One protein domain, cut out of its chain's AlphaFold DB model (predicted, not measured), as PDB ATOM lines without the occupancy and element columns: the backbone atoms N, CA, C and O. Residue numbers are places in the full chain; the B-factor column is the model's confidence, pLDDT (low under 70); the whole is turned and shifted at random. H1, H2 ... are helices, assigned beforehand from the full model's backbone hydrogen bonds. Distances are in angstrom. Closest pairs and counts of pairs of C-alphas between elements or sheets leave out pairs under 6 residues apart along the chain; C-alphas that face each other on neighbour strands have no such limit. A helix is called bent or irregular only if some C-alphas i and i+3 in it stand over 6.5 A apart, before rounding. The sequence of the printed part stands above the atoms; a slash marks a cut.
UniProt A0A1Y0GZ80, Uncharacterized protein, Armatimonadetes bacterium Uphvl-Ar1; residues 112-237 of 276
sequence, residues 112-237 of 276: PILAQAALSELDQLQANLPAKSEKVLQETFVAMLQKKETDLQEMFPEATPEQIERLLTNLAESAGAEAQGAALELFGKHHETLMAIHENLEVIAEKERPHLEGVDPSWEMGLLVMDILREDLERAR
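Overview. This is residues 112 to 237 of the 276 residues of an uncharacterized protein of Armatimonadetes bacterium Uphvl-Ar1 (UniProt A0A1Y0GZ80). Two long bent helices, H1 and H2, run opposite ways as a long, loose helical hairpin, and the shorter H3 folds back beside the later arm of H2. The turn from H2 to H3, residues 206 to 224, sticks out at one end of the rod. The printed part has 126 residues with three named helices, in the order H1, H2, H3, and no named strand; the class is all helix. It is extended, with a radius of gyration of the C-alphas of 23.7 A and spans of 82 by 25 by 18 A.

Arrangement. H1, residues 112 to 155, was assigned as one helix by its hydrogen bonds but is bent: C-alphas 127 and 130 are 6.7 A apart, and its arms H1a and H1b stand at a shallow tilt of 28 degrees. H2, residues 161 to 211, likewise assigned as one helix, is bent where C-alphas 186 and 189 are 6.9 A apart; its arms H2a and H2b stand at 38 degrees, only just a steep tilt. H1b, with residues 141 to 153 alone, touches residues 164 to 172 of H2a; the closest C-alphas, of Leu 145 and Leu 168, are 6.8 A apart. This hairpin runs opposite ways at a shallow tilt of 33 degrees, only just short of steep. H1a and H2b are close but not clearly touching, the closest C-alphas being those of Leu 119 and His 198, 7.6 A apart. H3, residues 219 to 236, only just touches H2b, with 3 pairs of C-alphas within 8 A, the closest Thr 193 and Ala 236 at 7.3 A; they form a hairpin. H1a and H3 are apart. Every O i to N i+4 pair is within hydrogen-bond range in H1a, H1b, H2a and H3, and 17 of 19 in H2b.

Along the chain. H1a, residues 112 to 127, begins at C-alpha 112 (-9.872, 25.477, 10.057) and H1b, residues 130 to 155, is 36.3 A long. H2a, residues 161 to 186, is 35.8 A long. H2b, residues 189 to 211, is 33.0 A long and irregular, with C-alphas 207 and 210 6.6 A apart. H3 ends at C-alpha 236 (-28.478, 37.949, 22.313).

Size, cuts and confidence. The C-alphas farthest apart, of Glu 158 and Gly 214, are 82.5 A apart. The printed part has no cut; the link H1 to H2 is tight and H2 to H3 short. Mean pLDDT of the printed part is 75.4, with 36 residues under 70, among them 112 to 119 and 208 to 225.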
ATOM      1  N   PRO A 112      -8.848  25.856  11.031       66.69
ATOM      2  CA  PRO A 112      -9.872  25.477  10.057       66.69
ATOM      3  C   PRO A 112     -10.613  24.192  10.451       66.69
ATOM      4  O   PRO A 112     -11.815  24.088  10.222       66.69
ATOM      5  N   ILE A 113      -9.931  23.235  11.091       66.69
ATOM      6  CA  ILE A 113     -10.550  21.996  11.588       66.69
ATOM      7  C   ILE A 113     -11.503  22.312  12.747       66.69
ATOM      8  O   ILE A 113     -12.617  21.793  12.785       66.69
ATOM      9  N   LEU A 114     -11.093  23.188  13.668       63.47
ATOM     10  CA  LEU A 114     -11.916  23.639  14.791       63.47
ATOM     11  C   LEU A 114     -13.124  24.452  14.323       63.47
ATOM     12  O   LEU A 114     -14.226  24.217  14.808       63.47
ATOM     13  N   ALA A 115     -12.942  25.358  13.361       64.31
ATOM     14  CA  ALA A 115     -14.030  26.122  12.761       64.31
ATOM     15  C   ALA A 115     -15.037  25.192  12.072       64.31
ATOM     16  O   ALA A 115     -16.240  25.316  12.285       64.31
ATOM     17  N   GLN A 116     -14.557  24.202  11.314       68.69
ATOM     18  CA  GLN A 116     -15.424  23.229  10.655       68.69
ATOM     19  C   GLN A 116     -16.142  22.308  11.655       68.69
ATOM     20  O   GLN A 116     -17.322  22.009  11.474       68.69
ATOM     21  N   ALA A 117     -15.471  21.899  12.735       67.56
ATOM     22  CA  ALA A 117     -16.093  21.145  13.818       67.56
ATOM     23  C   ALA A 117     -17.174  21.972  14.531       67.56
ATOM     24  O   ALA A 117     -18.279  21.471  14.732       67.56
ATOM     25  N   ALA A 118     -16.890  23.242  14.844       62.44
ATOM     26  CA  ALA A 118     -17.832  24.162  15.473       62.44
ATOM     27  C   ALA A 118     -19.065  24.419  14.594       62.44
ATOM     28  O   ALA A 118     -20.179  24.376  15.110       62.44
ATOM     29  N   LEU A 119     -18.886  24.607  13.281       69.69
ATOM     30  CA  LEU A 119     -19.999  24.699  12.332       69.69
ATOM     31  C   LEU A 119     -20.830  23.407  12.322       69.69
ATOM     32  O   LEU A 119     -22.048  23.469  12.433       69.69
ATOM     33  N   SER A 120     -20.190  22.232  12.306       73.00
ATOM     34  CA  SER A 120     -20.923  20.956  12.330       73.00
ATOM     35  C   SER A 120     -21.697  20.720  13.636       73.00
ATOM     36  O   SER A 120     -22.786  20.149  13.623       73.00
ATOM     37  N   GLU A 121     -21.151  21.162  14.771       71.19
ATOM     38  CA  GLU A 121     -21.827  21.107  16.068       71.19
ATOM     39  C   GLU A 121     -22.984  22.108  16.115       71.19
ATOM     40  O   GLU A 121     -24.043  21.787  16.649       71.19
ATOM     41  N   LEU A 122     -22.823  23.291  15.514       68.31
ATOM     42  CA  LEU A 122     -23.888  24.283  15.381       68.31
ATOM     43  C   LEU A 122     -25.046  23.745  14.527       68.31
ATOM     44  O   LEU A 122     -26.199  23.837  14.954       68.31
ATOM     45  N   ASP A 123     -24.743  23.098  13.399       72.19
ATOM     46  CA  ASP A 123     -25.724  22.419  12.545       72.19
ATOM     47  C   ASP A 123     -26.465  21.319  13.312       72.19
ATOM     48  O   ASP A 123     -27.697  21.229  13.288       72.19
ATOM     49  N   GLN A 124     -25.726  20.491  14.059       76.19
ATOM     50  CA  GLN A 124     -26.326  19.467  14.912       76.19
ATOM     51  C   GLN A 124     -27.188  20.081  16.012       76.19
ATOM     52  O   GLN A 124     -28.254  19.544  16.319       76.19
ATOM     53  N   LEU A 125     -26.760  21.183  16.623       69.06
ATOM     54  CA  LEU A 125     -27.527  21.873  17.651       69.06
ATOM     55  C   LEU A 125     -28.833  22.408  17.062       69.06
ATOM     56  O   LEU A 125     -29.891  22.215  17.660       69.06
ATOM     57  N   GLN A 126     -28.772  23.012  15.877       69.88
ATOM     58  CA  GLN A 126     -29.927  23.560  15.181       69.88
ATOM     59  C   GLN A 126     -30.916  22.475  14.746       69.88
ATOM     60  O   GLN A 126     -32.124  22.668  14.883       69.88
ATOM     61  N   ALA A 127     -30.425  21.319  14.295       76.75
ATOM     62  CA  ALA A 127     -31.271  20.180  13.949       76.75
ATOM     63  C   ALA A 127     -31.891  19.505  15.190       76.75
ATOM     64  O   ALA A 127     -33.049  19.085  15.168       76.75
ATOM     65  N   ASN A 128     -31.135  19.405  16.289       75.12
ATOM     66  CA  ASN A 128     -31.554  18.655  17.475       75.12
ATOM     67  C   ASN A 128     -32.349  19.482  18.496       75.12
ATOM     68  O   ASN A 128     -33.111  18.895  19.268       75.12
ATOM     69  N   LEU A 129     -32.172  20.807  18.556       72.69
ATOM     70  CA  LEU A 129     -32.871  21.672  19.517       72.69
ATOM     71  C   LEU A 129     -34.397  21.599  19.369       72.69
ATOM     72  O   LEU A 129     -35.048  21.335  20.383       72.69
ATOM     73  N   PRO A 130     -34.978  21.742  18.160       73.25
ATOM     74  CA  PRO A 130     -36.420  21.623  17.968       73.25
ATOM     75  C   PRO A 130     -36.935  20.261  18.439       73.25
ATOM     76  O   PRO A 130     -37.800  20.210  19.309       73.25
ATOM     77  N   ALA A 131     -36.308  19.169  17.989       75.00
ATOM     78  CA  ALA A 131     -36.718  17.810  18.338       75.00
ATOM     79  C   ALA A 131     -36.623  17.516  19.848       75.00
ATOM     80  O   ALA A 131     -37.516  16.899  20.429       75.00
ATOM     81  N   LYS A 132     -35.552  17.970  20.519       75.31
ATOM     82  CA  LYS A 132     -35.409  17.812  21.977       75.31
ATOM     83  C   LYS A 132     -36.418  18.666  22.738       75.31
ATOM     84  O   LYS A 132     -36.977  18.186  23.722       75.31
ATOM     85  N   SER A 133     -36.649  19.903  22.303       70.94
ATOM     86  CA  SER A 133     -37.613  20.801  22.947       70.94
ATOM     87  C   SER A 133     -39.044  20.278  22.818       70.94
ATOM     88  O   SER A 133     -39.760  20.237  23.815       70.94
ATOM     89  N   GLU A 134     -39.419  19.774  21.639       75.19
ATOM     90  CA  GLU A 134     -40.716  19.153  21.374       75.19
ATOM     91  C   GLU A 134     -40.914  17.912  22.242       75.19
ATOM     92  O   GLU A 134     -41.937  17.784  22.910       75.19
ATOM     93  N   LYS A 135     -39.897  17.045  22.329       79.19
ATOM     94  CA  LYS A 135     -39.946  15.859  23.188       79.19
ATOM     95  C   LYS A 135     -40.139  16.216  24.665       79.19
ATOM     96  O   LYS A 135     -40.997  15.633  25.322       79.19
ATOM     97  N   VAL A 136     -39.367  17.170  25.191       78.62
ATOM     98  CA  VAL A 136     -39.482  17.596  26.599       78.62
ATOM     99  C   VAL A 136     -40.843  18.238  26.869       78.62
ATOM    100  O   VAL A 136     -41.462  17.951  27.896       78.62
ATOM    101  N   LEU A 137     -41.339  19.067  25.947       75.38
ATOM    102  CA  LEU A 137     -42.682  19.639  26.029       75.38
ATOM    103  C   LEU A 137     -43.738  18.533  26.051       75.38
ATOM    104  O   LEU A 137     -44.582  18.531  26.941       75.38
ATOM    105  N   GLN A 138     -43.653  17.564  25.142       79.38
ATOM    106  CA  GLN A 138     -44.604  16.463  25.046       79.38
ATOM    107  C   GLN A 138     -44.607  15.592  26.308       79.38
ATOM    108  O   GLN A 138     -45.674  15.329  26.860       79.38
ATOM    109  N   GLU A 139     -43.437  15.199  26.817       83.00
ATOM    110  CA  GLU A 139     -43.319  14.427  28.063       83.00
ATOM    111  C   GLU A 139     -43.914  15.193  29.257       83.00
ATOM    112  O   GLU A 139     -44.669  14.629  30.052       83.00
ATOM    113  N   THR A 140     -43.638  16.497  29.351       82.69
ATOM    114  CA  THR A 140     -44.154  17.345  30.437       82.69
ATOM    115  C   THR A 140     -45.669  17.543  30.327       82.69
ATOM    116  O   THR A 140     -46.375  17.481  31.337       82.69
ATOM    117  N   PHE A 141     -46.196  17.737  29.115       82.12
ATOM    118  CA  PHE A 141     -47.632  17.885  28.871       82.12
ATOM    119  C   PHE A 141     -48.399  16.600  29.163       82.12
ATOM    120  O   PHE A 141     -49.420  16.653  29.846       82.12
ATOM    121  N   VAL A 142     -47.899  15.445  28.717       83.44
ATOM    122  CA  VAL A 142     -48.520  14.143  29.002       83.44
ATOM    123  C   VAL A 142     -48.562  13.890  30.509       83.44
ATOM    124  O   VAL A 142     -49.615  13.530  31.037       83.44
ATOM    125  N   ALA A 143     -47.466  14.154  31.225       86.62
ATOM    126  CA  ALA A 143     -47.431  14.010  32.679       86.62
ATOM    127  C   ALA A 143     -48.422  14.956  33.388       86.62
ATOM    128  O   ALA A 143     -49.093  14.556  34.343       86.62
ATOM    129  N   MET A 144     -48.553  16.204  32.919       83.31
ATOM    130  CA  MET A 144     -49.540  17.145  33.460       83.31
ATOM    131  C   MET A 144     -50.980  16.718  33.171       83.31
ATOM    132  O   MET A 144     -51.820  16.831  34.064       83.31
ATOM    133  N   LEU A 145     -51.269  16.213  31.969       87.38
ATOM    134  CA  LEU A 145     -52.598  15.723  31.598       87.38
ATOM    135  C   LEU A 145     -53.003  14.516  32.443       87.38
ATOM    136  O   LEU A 145     -54.099  14.522  32.986       87.38
ATOM    137  N   GLN A 146     -52.107  13.547  32.649       90.25
ATOM    138  CA  GLN A 146     -52.362  12.387  33.519       90.25
ATOM    139  C   GLN A 146     -52.633  12.800  34.972       90.25
ATOM    140  O   GLN A 146     -53.541  12.288  35.632       90.25
ATOM    141  N   LYS A 147     -51.873  13.776  35.480       91.44
ATOM    142  CA  LYS A 147     -52.124  14.332  36.813       91.44
ATOM    143  C   LYS A 147     -53.488  15.024  36.875       91.44
ATOM    144  O   LYS A 147     -54.230  14.832  37.833       91.44
ATOM    145  N   LYS A 148     -53.835  15.803  35.848       88.44
ATOM    146  CA  LYS A 148     -55.123  16.504  35.764       88.44
ATOM    147  C   LYS A 148     -56.301  15.561  35.578       88.44
ATOM    148  O   LYS A 148     -57.368  15.854  36.099       88.44
ATOM    149  N   GLU A 149     -56.112  14.442  34.893       91.00
ATOM    150  CA  GLU A 149     -57.099  13.371  34.791       91.00
ATOM    151  C   GLU A 149     -57.448  12.818  36.170       91.00
ATOM    152  O   GLU A 149     -58.623  12.757  36.527       91.00
ATOM    153  N   THR A 150     -56.424  12.506  36.969       92.06
ATOM    154  CA  THR A 150     -56.597  12.024  38.346       92.06
ATOM    155  C   THR A 150     -57.316  13.075  39.200       92.06
ATOM    156  O   THR A 150     -58.333  12.768  39.818       92.06
ATOM    157  N   ASP A 151     -56.864  14.336  39.152       90.31
ATOM    158  CA  ASP A 151     -57.510  15.451  39.862       90.31
ATOM    159  C   ASP A 151     -58.996  15.605  39.448       90.31
ATOM    160  O   ASP A 151     -59.864  15.865  40.283       90.31
ATOM    161  N   LEU A 152     -59.313  15.477  38.152       89.81
ATOM    162  CA  LEU A 152     -60.675  15.629  37.624       89.81
ATOM    163  C   LEU A 152     -61.594  14.484  38.043       89.81
ATOM    164  O   LEU A 152     -62.752  14.745  38.366       89.81
ATOM    165  N   GLN A 153     -61.094  13.248  38.067       91.00
ATOM    166  CA  GLN A 153     -61.854  12.096  38.557       91.00
ATOM    167  C   GLN A 153     -62.191  12.241  40.049       91.00
ATOM    168  O   GLN A 153     -63.303  11.907  40.459       91.00
ATOM    169  N   GLU A 154     -61.273  12.789  40.852       94.56
ATOM    170  CA  GLU A 154     -61.519  13.071  42.272       94.56
ATOM    171  C   GLU A 154     -62.525  14.214  42.483       94.56
ATOM    172  O   GLU A 154     -63.400  14.122  43.346       94.56
ATOM    173  N   MET A 155     -62.426  15.295  41.699       92.50
ATOM    174  CA  MET A 155     -63.303  16.467  41.833       92.50
ATOM    175  C   MET A 155     -64.709  16.252  41.256       92.50
ATOM    176  O   MET A 155     -65.667  16.852  41.746       92.50
ATOM    177  N   PHE A 156     -64.841  15.423  40.219       94.12
ATOM    178  CA  PHE A 156     -66.093  15.191  39.497       94.12
ATOM    179  C   PHE A 156     -66.387  13.689  39.359       94.12
ATOM    180  O   PHE A 156     -66.401  13.167  38.245       94.12
ATOM    181  N   PRO A 157     -66.695  12.985  40.464       92.69
ATOM    182  CA  PRO A 157     -66.944  11.541  40.436       92.69
ATOM    183  C   PRO A 157     -68.194  11.146  39.630       92.69
ATOM    184  O   PRO A 157     -68.366   9.980  39.289       92.69
ATOM    185  N   GLU A 158     -69.082  12.101  39.334       93.25
ATOM    186  CA  GLU A 158     -70.280  11.882  38.515       93.25
ATOM    187  C   GLU A 158     -70.015  11.982  37.002       93.25
ATOM    188  O   GLU A 158     -70.876  11.608  36.204       93.25
ATOM    189  N   ALA A 159     -68.849  12.491  36.588       89.38
ATOM    190  CA  ALA A 159     -68.491  12.587  35.178       89.38
ATOM    191  C   ALA A 159     -68.116  11.205  34.628       89.38
ATOM    192  O   ALA A 159     -67.389  10.442  35.268       89.38
ATOM    193  N   THR A 160     -68.596  10.871  33.426       93.44
ATOM    194  CA  THR A 160     -68.221   9.593  32.811       93.44
ATOM    195  C   THR A 160     -66.772   9.645  32.316       93.44
ATOM    196  O   THR A 160     -66.305  10.716  31.908       93.44
ATOM    197  N   PRO A 161     -66.046   8.511  32.299       89.38
ATOM    198  CA  PRO A 161     -64.670   8.467  31.808       89.38
ATOM    199  C   PRO A 161     -64.526   9.045  30.396       89.38
ATOM    200  O   PRO A 161     -63.578   9.782  30.135       89.38
ATOM    201  N   GLU A 162     -65.509   8.820  29.513       90.44
ATOM    202  CA  GLU A 162     -65.452   9.338  28.139       90.44
ATOM    203  C   GLU A 162     -65.560  10.871  28.075       90.44
ATOM    204  O   GLU A 162     -65.024  11.500  27.160       90.44
ATOM    205  N   GLN A 163     -66.260  11.500  29.027       90.56
ATOM    206  CA  GLN A 163     -66.361  12.961  29.096       90.56
ATOM    207  C   GLN A 163     -65.040  13.588  29.546       90.56
ATOM    208  O   GLN A 163     -64.637  14.613  28.992       90.56
ATOM    209  N   ILE A 164     -64.372  12.962  30.519       86.50
ATOM    210  CA  ILE A 164     -63.064  13.404  31.018       86.50
ATOM    211  C   ILE A 164     -62.007  13.219  29.929       86.50
ATOM    212  O   ILE A 164     -61.280  14.167  29.631       86.50
ATOM    213  N   GLU A 165     -61.976  12.056  29.278       88.56
ATOM    214  CA  GLU A 165     -61.055  11.774  28.173       88.56
ATOM    215  C   GLU A 165     -61.222  12.802  27.050       88.56
ATOM    216  O   GLU A 165     -60.260  13.460  26.661       88.56
ATOM    217  N   ARG A 166     -62.459  13.046  26.596       90.19
ATOM    218  CA  ARG A 166     -62.733  14.019  25.530       90.19
ATOM    219  C   ARG A 166     -62.334  15.447  25.905       90.19
ATOM    220  O   ARG A 166     -61.867  16.196  25.048       90.19
ATOM    221  N   LEU A 167     -62.528  15.841  27.163       89.12
ATOM    222  CA  LEU A 167     -62.088  17.145  27.660       89.12
ATOM    223  C   LEU A 167     -60.559  17.251  27.636       89.12
ATOM    224  O   LEU A 167     -60.034  18.254  27.154       89.12
ATOM    225  N   LEU A 168     -59.855  16.220  28.105       87.69
ATOM    226  CA  LEU A 168     -58.395  16.178  28.104       87.69
ATOM    227  C   LEU A 168     -57.821  16.153  26.689       87.69
ATOM    228  O   LEU A 168     -56.848  16.857  26.447       87.69
ATOM    229  N   THR A 169     -58.432  15.431  25.744       88.31
ATOM    230  CA  THR A 169     -58.021  15.448  24.331       88.31
ATOM    231  C   THR A 169     -58.155  16.846  23.733       88.31
ATOM    232  O   THR A 169     -57.193  17.356  23.166       88.31
ATOM    233  N   ASN A 170     -59.300  17.511  23.921       88.62
ATOM    234  CA  ASN A 170     -59.496  18.876  23.422       88.62
ATOM    235  C   ASN A 170     -58.514  19.867  24.071       88.62
ATOM    236  O   ASN A 170     -58.007  20.772  23.407       88.62
ATOM    237  N   LEU A 171     -58.241  19.704  25.372       84.31
ATOM    238  CA  LEU A 171     -57.272  20.529  26.090       84.31
ATOM    239  C   LEU A 171     -55.849  20.278  25.578       84.31
ATOM    240  O   LEU A 171     -55.098  21.230  25.405       84.31
ATOM    241  N   ALA A 172     -55.492  19.021  25.311       81.94
ATOM    242  CA  ALA A 172     -54.196  18.636  24.768       81.94
ATOM    243  C   ALA A 172     -53.977  19.210  23.362       81.94
ATOM    244  O   ALA A 172     -52.910  19.756  23.096       81.94
ATOM    245  N   GLU A 173     -54.984  19.144  22.489       83.56
ATOM    246  CA  GLU A 173     -54.921  19.733  21.145       83.56
ATOM    247  C   GLU A 173     -54.769  21.259  21.204       83.56
ATOM    248  O   GLU A 173     -53.883  21.820  20.555       83.56
ATOM    249  N   SER A 174     -55.582  21.934  22.027       80.44
ATOM    250  CA  SER A 174     -55.517  23.394  22.183       80.44
ATOM    251  C   SER A 174     -54.193  23.846  22.800       80.44
ATOM    252  O   SER A 174     -53.571  24.787  22.310       80.44
ATOM    253  N   ALA A 175     -53.742  23.171  23.860       76.00
ATOM    254  CA  ALA A 175     -52.489  23.500  24.526       76.00
ATOM    255  C   ALA A 175     -51.274  23.164  23.655       76.00
ATOM    256  O   ALA A 175     -50.286  23.887  23.704       76.00
ATOM    257  N   GLY A 176     -51.344  22.112  22.832       77.12
ATOM    258  CA  GLY A 176     -50.308  21.784  21.853       77.12
ATOM    259  C   GLY A 176     -50.139  22.888  20.809       77.12
ATOM    260  O   GLY A 176     -49.017  23.328  20.563       77.12
ATOM    261  N   ALA A 177     -51.247  23.393  20.258       77.56
ATOM    262  CA  ALA A 177     -51.220  24.497  19.300       77.56
ATOM    263  C   ALA A 177     -50.669  25.797  19.919       77.56
ATOM    264  O   ALA A 177     -49.821  26.458  19.316       77.56
ATOM    265  N   GLU A 178     -51.095  26.145  21.139       74.50
ATOM    266  CA  GLU A 178     -50.572  27.318  21.854       74.50
ATOM    267  C   GLU A 178     -49.099  27.157  22.244       74.50
ATOM    268  O   GLU A 178     -48.315  28.086  22.064       74.50
ATOM    269  N   ALA A 179     -48.695  25.981  22.733       72.19
ATOM    270  CA  ALA A 179     -47.310  25.706  23.102       72.19
ATOM    271  C   ALA A 179     -46.379  25.777  21.888       72.19
ATOM    272  O   ALA A 179     -45.276  26.308  22.005       72.19
ATOM    273  N   GLN A 180     -46.819  25.296  20.723       74.94
ATOM    274  CA  GLN A 180     -46.055  25.410  19.483       74.94
ATOM    275  C   GLN A 180     -45.911  26.874  19.044       74.94
ATOM    276  O   GLN A 180     -44.812  27.292  18.676       74.94
ATOM    277  N   GLY A 181     -46.982  27.669  19.145       74.00
ATOM    278  CA  GLY A 181     -46.935  29.113  18.893       74.00
ATOM    279  C   GLY A 181     -45.989  29.848  19.848       74.00
ATOM    280  O   GLY A 181     -45.113  30.586  19.402       74.00
ATOM    281  N   ALA A 182     -46.096  29.579  21.151       70.62
ATOM    282  CA  ALA A 182     -45.231  30.166  22.171       70.62
ATOM    283  C   ALA A 182     -43.765  29.731  22.017       70.62
ATOM    284  O   ALA A 182     -42.863  30.540  22.216       70.62
ATOM    285  N   ALA A 183     -43.505  28.476  21.638       70.19
ATOM    286  CA  ALA A 183     -42.157  27.991  21.356       70.19
ATOM    287  C   ALA A 183     -41.556  28.706  20.138       70.19
ATOM    288  O   ALA A 183     -40.417  29.167  20.206       70.19
ATOM    289  N   LEU A 184     -42.320  28.859  19.050       75.19
ATOM    290  CA  LEU A 184     -41.887  29.623  17.878       75.19
ATOM    291  C   LEU A 184     -41.594  31.085  18.223       75.19
ATOM    292  O   LEU A 184     -40.608  31.629  17.741       75.19
ATOM    293  N   GLU A 185     -42.391  31.714  19.084       78.44
ATOM    294  CA  GLU A 185     -42.162  33.099  19.509       78.44
ATOM    295  C   GLU A 185     -40.937  33.232  20.434       78.44
ATOM    296  O   GLU A 185     -40.068  34.077  20.205       78.44
ATOM    297  N   LEU A 186     -40.816  32.363  21.446       74.25
ATOM    298  CA  LEU A 186     -39.706  32.371  22.410       74.25
ATOM    299  C   LEU A 186     -38.359  32.056  21.753       74.25
ATOM    300  O   LEU A 186     -37.341  32.689  22.058       74.25
ATOM    301  N   PHE A 187     -38.343  31.067  20.859       77.12
ATOM    302  CA  PHE A 187     -37.123  30.614  20.200       77.12
ATOM    303  C   PHE A 187     -36.883  31.284  18.850       77.12
ATOM    304  O   PHE A 187     -35.744  31.265  18.396       77.12
ATOM    305  N   GLY A 188     -37.881  31.926  18.237       79.56
ATOM    306  CA  GLY A 188     -37.763  32.549  16.914       79.56
ATOM    307  C   GLY A 188     -36.618  33.551  16.843       79.56
ATOM    308  O   GLY A 188     -35.726  33.411  16.012       79.56
ATOM    309  N   LYS A 189     -36.542  34.474  17.810       77.69
ATOM    310  CA  LYS A 189     -35.447  35.454  17.885       77.69
ATOM    311  C   LYS A 189     -34.068  34.801  18.065       77.69
ATOM    312  O   LYS A 189     -33.074  35.269  17.514       77.69
ATOM    313  N   HIS A 190     -33.994  33.714  18.835       72.44
ATOM    314  CA  HIS A 190     -32.745  32.972  19.029       72.44
ATOM    315  C   HIS A 190     -32.355  32.209  17.760       72.44
ATOM    316  O   HIS A 190     -31.183  32.188  17.404       72.44
ATOM    317  N   HIS A 191     -33.325  31.630  17.051       76.94
ATOM    318  CA  HIS A 191     -33.111  30.944  15.783       76.94
ATOM    319  C   HIS A 191     -32.627  31.907  14.693       76.94
ATOM    320  O   HIS A 191     -31.653  31.599  14.014       76.94
ATOM    321  N   GLU A 192     -33.237  33.091  14.582       79.31
ATOM    322  CA  GLU A 192     -32.775  34.163  13.688       79.31
ATOM    323  C   GLU A 192     -31.342  34.592  14.015       79.31
ATOM    324  O   GLU A 192     -30.524  34.751  13.115       79.31
ATOM    325  N   THR A 193     -31.009  34.721  15.304       74.81
ATOM    326  CA  THR A 193     -29.647  35.076  15.731       74.81
ATOM    327  C   THR A 193     -28.643  33.977  15.376       74.81
ATOM    328  O   THR A 193     -27.568  34.277  14.869       74.81
ATOM    329  N   LEU A 194     -28.985  32.704  15.597       70.94
ATOM    330  CA  LEU A 194     -28.124  31.573  15.228       70.94
ATOM    331  C   LEU A 194     -27.911  31.492  13.712       70.94
ATOM    332  O   LEU A 194     -26.788  31.261  13.274       70.94
ATOM    333  N   MET A 195     -28.960  31.729  12.923       76.25
ATOM    334  CA  MET A 195     -28.875  31.819  11.463       76.25
ATOM    335  C   MET A 195     -27.983  32.980  11.015       76.25
ATOM    336  O   MET A 195     -27.131  32.786  10.155       76.25
ATOM    337  N   ALA A 196     -28.106  34.152  11.643       78.44
ATOM    338  CA  ALA A 196     -27.248  35.297  11.348       78.44
ATOM    339  C   ALA A 196     -25.773  35.032  11.703       78.44
ATOM    340  O   ALA A 196     -24.886  35.388  10.931       78.44
ATOM    341  N   ILE A 197     -25.498  34.377  12.839       72.69
ATOM    342  CA  ILE A 197     -24.134  33.967  13.215       72.69
ATOM    343  C   ILE A 197     -23.582  32.976  12.188       72.69
ATOM    344  O   ILE A 197     -22.446  33.135  11.748       72.69
ATOM    345  N   HIS A 198     -24.378  31.983  11.782       77.38
ATOM    346  CA  HIS A 198     -23.976  31.015  10.765       77.38
ATOM    347  C   HIS A 198     -23.638  31.706   9.433       77.38
ATOM    348  O   HIS A 198     -22.549  31.501   8.903       77.38
ATOM    349  N   GLU A 199     -24.520  32.574   8.929       79.19
ATOM    350  CA  GLU A 199     -24.297  33.327   7.687       79.19
ATOM    351  C   GLU A 199     -23.051  34.220   7.782       79.19
ATOM    352  O   GLU A 199     -22.229  34.240   6.868       79.19
ATOM    353  N   ASN A 200     -22.844  34.908   8.909       75.06
ATOM    354  CA  ASN A 200     -21.647  35.721   9.124       75.06
ATOM    355  C   ASN A 200     -20.369  34.874   9.132       75.06
ATOM    356  O   ASN A 200     -19.381  35.269   8.512       75.06
ATOM    357  N   LEU A 201     -20.374  33.719   9.802       70.25
ATOM    358  CA  LEU A 201     -19.228  32.807   9.828       70.25
ATOM    359  C   LEU A 201     -18.926  32.234   8.441       70.25
ATOM    360  O   LEU A 201     -17.757  32.137   8.071       70.25
ATOM    361  N   GLU A 202     -19.952  31.902   7.659       76.56
ATOM    362  CA  GLU A 202     -19.802  31.440   6.278       76.56
ATOM    363  C   GLU A 202     -19.218  32.546   5.386       76.56
ATOM    364  O   GLU A 202     -18.233  32.327   4.682       76.56
ATOM    365  N   VAL A 203     -19.732  33.774   5.502       80.19
ATOM    366  CA  VAL A 203     -19.219  34.946   4.779       80.19
ATOM    367  C   VAL A 203     -17.770  35.262   5.158       80.19
ATOM    368  O   VAL A 203     -16.980  35.601   4.275       80.19
ATOM    369  N   ILE A 204     -17.403  35.166   6.440       69.31
ATOM    370  CA  ILE A 204     -16.016  35.329   6.908       69.31
ATOM    371  C   ILE A 204     -15.144  34.228   6.302       69.31
ATOM    372  O   ILE A 204     -14.143  34.530   5.652       69.31
ATOM    373  N   ALA A 205     -15.563  32.965   6.414       67.31
ATOM    374  CA  ALA A 205     -14.828  31.830   5.867       67.31
ATOM    375  C   ALA A 205     -14.615  31.937   4.346       67.31
ATOM    376  O   ALA A 205     -13.544  31.578   3.851       67.31
ATOM    377  N   GLU A 206     -15.595  32.447   3.597       75.94
ATOM    378  CA  GLU A 206     -15.488  32.662   2.151       75.94
ATOM    379  C   GLU A 206     -14.644  33.887   1.773       75.94
ATOM    380  O   GLU A 206     -13.833  33.804   0.847       75.94
ATOM    381  N   LYS A 207     -14.804  35.024   2.466       74.06
ATOM    382  CA  LYS A 207     -14.094  36.279   2.144       74.06
ATOM    383  C   LYS A 207     -12.643  36.292   2.612       74.06
ATOM    384  O   LYS A 207     -11.803  36.924   1.963       74.06
ATOM    385  N   GLU A 208     -12.342  35.605   3.707       61.03
ATOM    386  CA  GLU A 208     -10.985  35.508   4.246       61.03
ATOM    387  C   GLU A 208     -10.187  34.378   3.587       61.03
ATOM    388  O   GLU A 208      -8.971  34.499   3.464       61.03
ATOM    389  N   ARG A 209     -10.845  33.350   3.027       59.09
ATOM    390  CA  ARG A 209     -10.192  32.281   2.244       59.09
ATOM    391  C   ARG A 209      -9.161  32.778   1.216       59.09
ATOM    392  O   ARG A 209      -8.049  32.261   1.231       59.09
ATOM    393  N   PRO A 210      -9.471  33.757   0.341       55.16
ATOM    394  CA  PRO A 210      -8.506  34.265  -0.638       55.16
ATOM    395  C   PRO A 210      -7.446  35.212  -0.047       55.16
ATOM    396  O   PRO A 210      -6.426  35.434  -0.691       55.16
ATOM    397  N   HIS A 211      -7.648  35.766   1.155       50.91
ATOM    398  CA  HIS A 211      -6.666  36.634   1.832       50.91
ATOM    399  C   HIS A 211      -5.670  35.853   2.706       50.91
ATOM    400  O   HIS A 211      -4.673  36.416   3.152       50.91
ATOM    401  N   LEU A 212      -5.917  34.559   2.920       52.53
ATOM    402  CA  LEU A 212      -5.058  33.641   3.674       52.53
ATOM    403  C   LEU A 212      -4.031  32.912   2.788       52.53
ATOM    404  O   LEU A 212      -3.170  32.199   3.303       52.53
ATOM    405  N   GLU A 213      -4.060  33.099   1.462       49.66
ATOM    406  CA  GLU A 213      -2.978  32.642   0.581       49.66
ATOM    407  C   GLU A 213      -1.734  33.528   0.778       49.66
ATOM    408  O   GLU A 213      -1.519  34.518   0.082       49.66
ATOM    409  N   GLY A 214      -0.902  33.170   1.762       57.62
ATOM    410  CA  GLY A 214       0.402  33.798   2.016       57.62
ATOM    411  C   GLY A 214       0.453  34.779   3.191       57.62
ATOM    412  O   GLY A 214       1.505  35.375   3.420       57.62
ATOM    413  N   VAL A 215      -0.637  34.927   3.949       54.22
ATOM    414  CA  VAL A 215      -0.648  35.645   5.231       54.22
ATOM    415  C   VAL A 215      -0.770  34.613   6.344       54.22
ATOM    416  O   VAL A 215      -1.768  33.904   6.433       54.22
ATOM    417  N   ASP A 216       0.274  34.516   7.165       56.50
ATOM    418  CA  ASP A 216       0.294  33.667   8.354       56.50
ATOM    419  C   ASP A 216      -0.845  34.128   9.287       56.50
ATOM    420  O   ASP A 216      -0.850  35.307   9.668       56.50
ATOM    421  N   PRO A 217      -1.856  33.293   9.594       57.16
ATOM    422  CA  PRO A 217      -2.992  33.734  10.392       57.16
ATOM    423  C   PRO A 217      -2.490  34.183  11.769       57.16
ATOM    424  O   PRO A 217      -2.020  33.388  12.568       57.16
ATOM    425  N   SER A 218      -2.509  35.473  12.092       64.00
ATOM    426  CA  SER A 218      -2.082  35.882  13.431       64.00
ATOM    427  C   SER A 218      -3.131  35.428  14.455       64.00
ATOM    428  O   SER A 218      -4.333  35.476  14.204       64.00
ATOM    429  N   TRP A 219      -2.698  35.012  15.650       57.47
ATOM    430  CA  TRP A 219      -3.575  34.731  16.803       57.47
ATOM    431  C   TRP A 219      -4.536  35.895  17.122       57.47
ATOM    432  O   TRP A 219      -5.599  35.693  17.707       57.47
ATOM    433  N   GLU A 220      -4.184  37.105  16.689       57.09
ATOM    434  CA  GLU A 220      -5.016  38.306  16.738       57.09
ATOM    435  C   GLU A 220      -6.324  38.144  15.940       57.09
ATOM    436  O   GLU A 220      -7.365  38.614  16.396       57.09
ATOM    437  N   MET A 221      -6.323  37.413  14.814       61.78
ATOM    438  CA  MET A 221      -7.551  37.067  14.078       61.78
ATOM    439  C   MET A 221      -8.439  36.095  14.866       61.78
ATOM    440  O   MET A 221      -9.654  36.265  14.912       61.78
ATOM    441  N   GLY A 222      -7.844  35.109  15.546       65.56
ATOM    442  CA  GLY A 222      -8.591  34.188  16.410       65.56
ATOM    443  C   GLY A 222      -9.273  34.899  17.584       65.56
ATOM    444  O   GLY A 222     -10.412  34.580  17.929       65.56
ATOM    445  N   LEU A 223      -8.610  35.903  18.167       67.94
ATOM    446  CA  LEU A 223      -9.210  36.746  19.204       67.94
ATOM    447  C   LEU A 223     -10.303  37.665  18.659       67.94
ATOM    448  O   LEU A 223     -11.323  37.805  19.322       67.94
ATOM    449  N   LEU A 224     -10.147  38.216  17.452       66.69
ATOM    450  CA  LEU A 224     -11.206  38.992  16.795       66.69
ATOM    451  C   LEU A 224     -12.477  38.162  16.591       66.69
ATOM    452  O   LEU A 224     -13.566  38.637  16.902       66.69
ATOM    453  N   VAL A 225     -12.356  36.908  16.141       68.31
ATOM    454  CA  VAL A 225     -13.512  36.002  16.008       68.31
ATOM    455  C   VAL A 225     -14.163  35.735  17.371       68.31
ATOM    456  O   VAL A 225     -15.389  35.764  17.483       68.31
ATOM    457  N   MET A 226     -13.367  35.518  18.423       70.50
ATOM    458  CA  MET A 226     -13.887  35.333  19.785       70.50
ATOM    459  C   MET A 226     -14.561  36.591  20.346       70.50
ATOM    460  O   MET A 226     -15.580  36.473  21.030       70.50
ATOM    461  N   ASP A 227     -14.029  37.777  20.056       71.50
ATOM    462  CA  ASP A 227     -14.613  39.051  20.477       71.50
ATOM    463  C   ASP A 227     -15.935  39.324  19.748       71.50
ATOM    464  O   ASP A 227     -16.911  39.699  20.400       71.50
ATOM    465  N   ILE A 228     -16.020  39.035  18.443       71.31
ATOM    466  CA  ILE A 228     -17.271  39.123  17.668       71.31
ATOM    467  C   ILE A 228     -18.317  38.150  18.228       71.31
ATOM    468  O   ILE A 228     -19.445  38.553  18.512       71.31
ATOM    469  N   LEU A 229     -17.942  36.885  18.463       66.81
ATOM    470  CA  LEU A 229     -18.843  35.894  19.063       66.81
ATOM    471  C   LEU A 229     -19.334  36.336  20.443       66.81
ATOM    472  O   LEU A 229     -20.509  36.161  20.775       66.81
ATOM    473  N   ARG A 230     -18.448  36.912  21.260       77.50
ATOM    474  CA  ARG A 230     -18.797  37.429  22.583       77.50
ATOM    475  C   ARG A 230     -19.764  38.605  22.494       77.50
ATOM    476  O   ARG A 230     -20.717  38.638  23.271       77.50
ATOM    477  N   GLU A 231     -19.533  39.543  21.583       75.56
ATOM    478  CA  GLU A 231     -20.410  40.696  21.373       75.56
ATOM    479  C   GLU A 231     -21.805  40.254  20.901       75.56
ATOM    480  O   GLU A 231     -22.814  40.700  21.458       75.56
ATOM    481  N   ASP A 232     -21.880  39.300  19.970       67.31
ATOM    482  CA  ASP A 232     -23.148  38.726  19.507       67.31
ATOM    483  C   ASP A 232     -23.885  37.971  20.627       67.31
ATOM    484  O   ASP A 232     -25.099  38.129  20.795       67.31
ATOM    485  N   LEU A 233     -23.165  37.222  21.469       69.00
ATOM    486  CA  LEU A 233     -23.722  36.573  22.664       69.00
ATOM    487  C   LEU A 233     -24.222  37.584  23.705       69.00
ATOM    488  O   LEU A 233     -25.273  37.374  24.321       69.00
ATOM    489  N   GLU A 234     -23.493  38.680  23.921       73.12
ATOM    490  CA  GLU A 234     -23.914  39.757  24.821       73.12
ATOM    491  C   GLU A 234     -25.163  40.473  24.291       73.12
ATOM    492  O   GLU A 234     -26.058  40.790  25.080       73.12
ATOM    493  N   ARG A 235     -25.280  40.641  22.971       71.56
ATOM    494  CA  ARG A 235     -26.458  41.215  22.304       71.56
ATOM    495  C   ARG A 235     -27.672  40.285  22.319       71.56
ATOM    496  O   ARG A 235     -28.804  40.757  22.434       71.56
ATOM    497  N   ALA A 236     -27.444  38.977  22.218       60.59
ATOM    498  CA  ALA A 236     -28.478  37.949  22.313       60.59
ATOM    499  C   ALA A 236     -28.971  37.737  23.751       60.59
ATOM    500  O   ALA A 236     -30.022  37.128  23.972       60.59
ATOM    501  N   ARG A 237     -28.230  38.235  24.750       69.25
ATOM    502  CA  ARG A 237     -28.602  38.092  26.153       69.25
ATOM    503  C   ARG A 237     -29.954  38.775  26.396       69.25
ATOM    504  O   ARG A 237     -30.093  39.963  26.107       69.25
TER     505      ARG A 237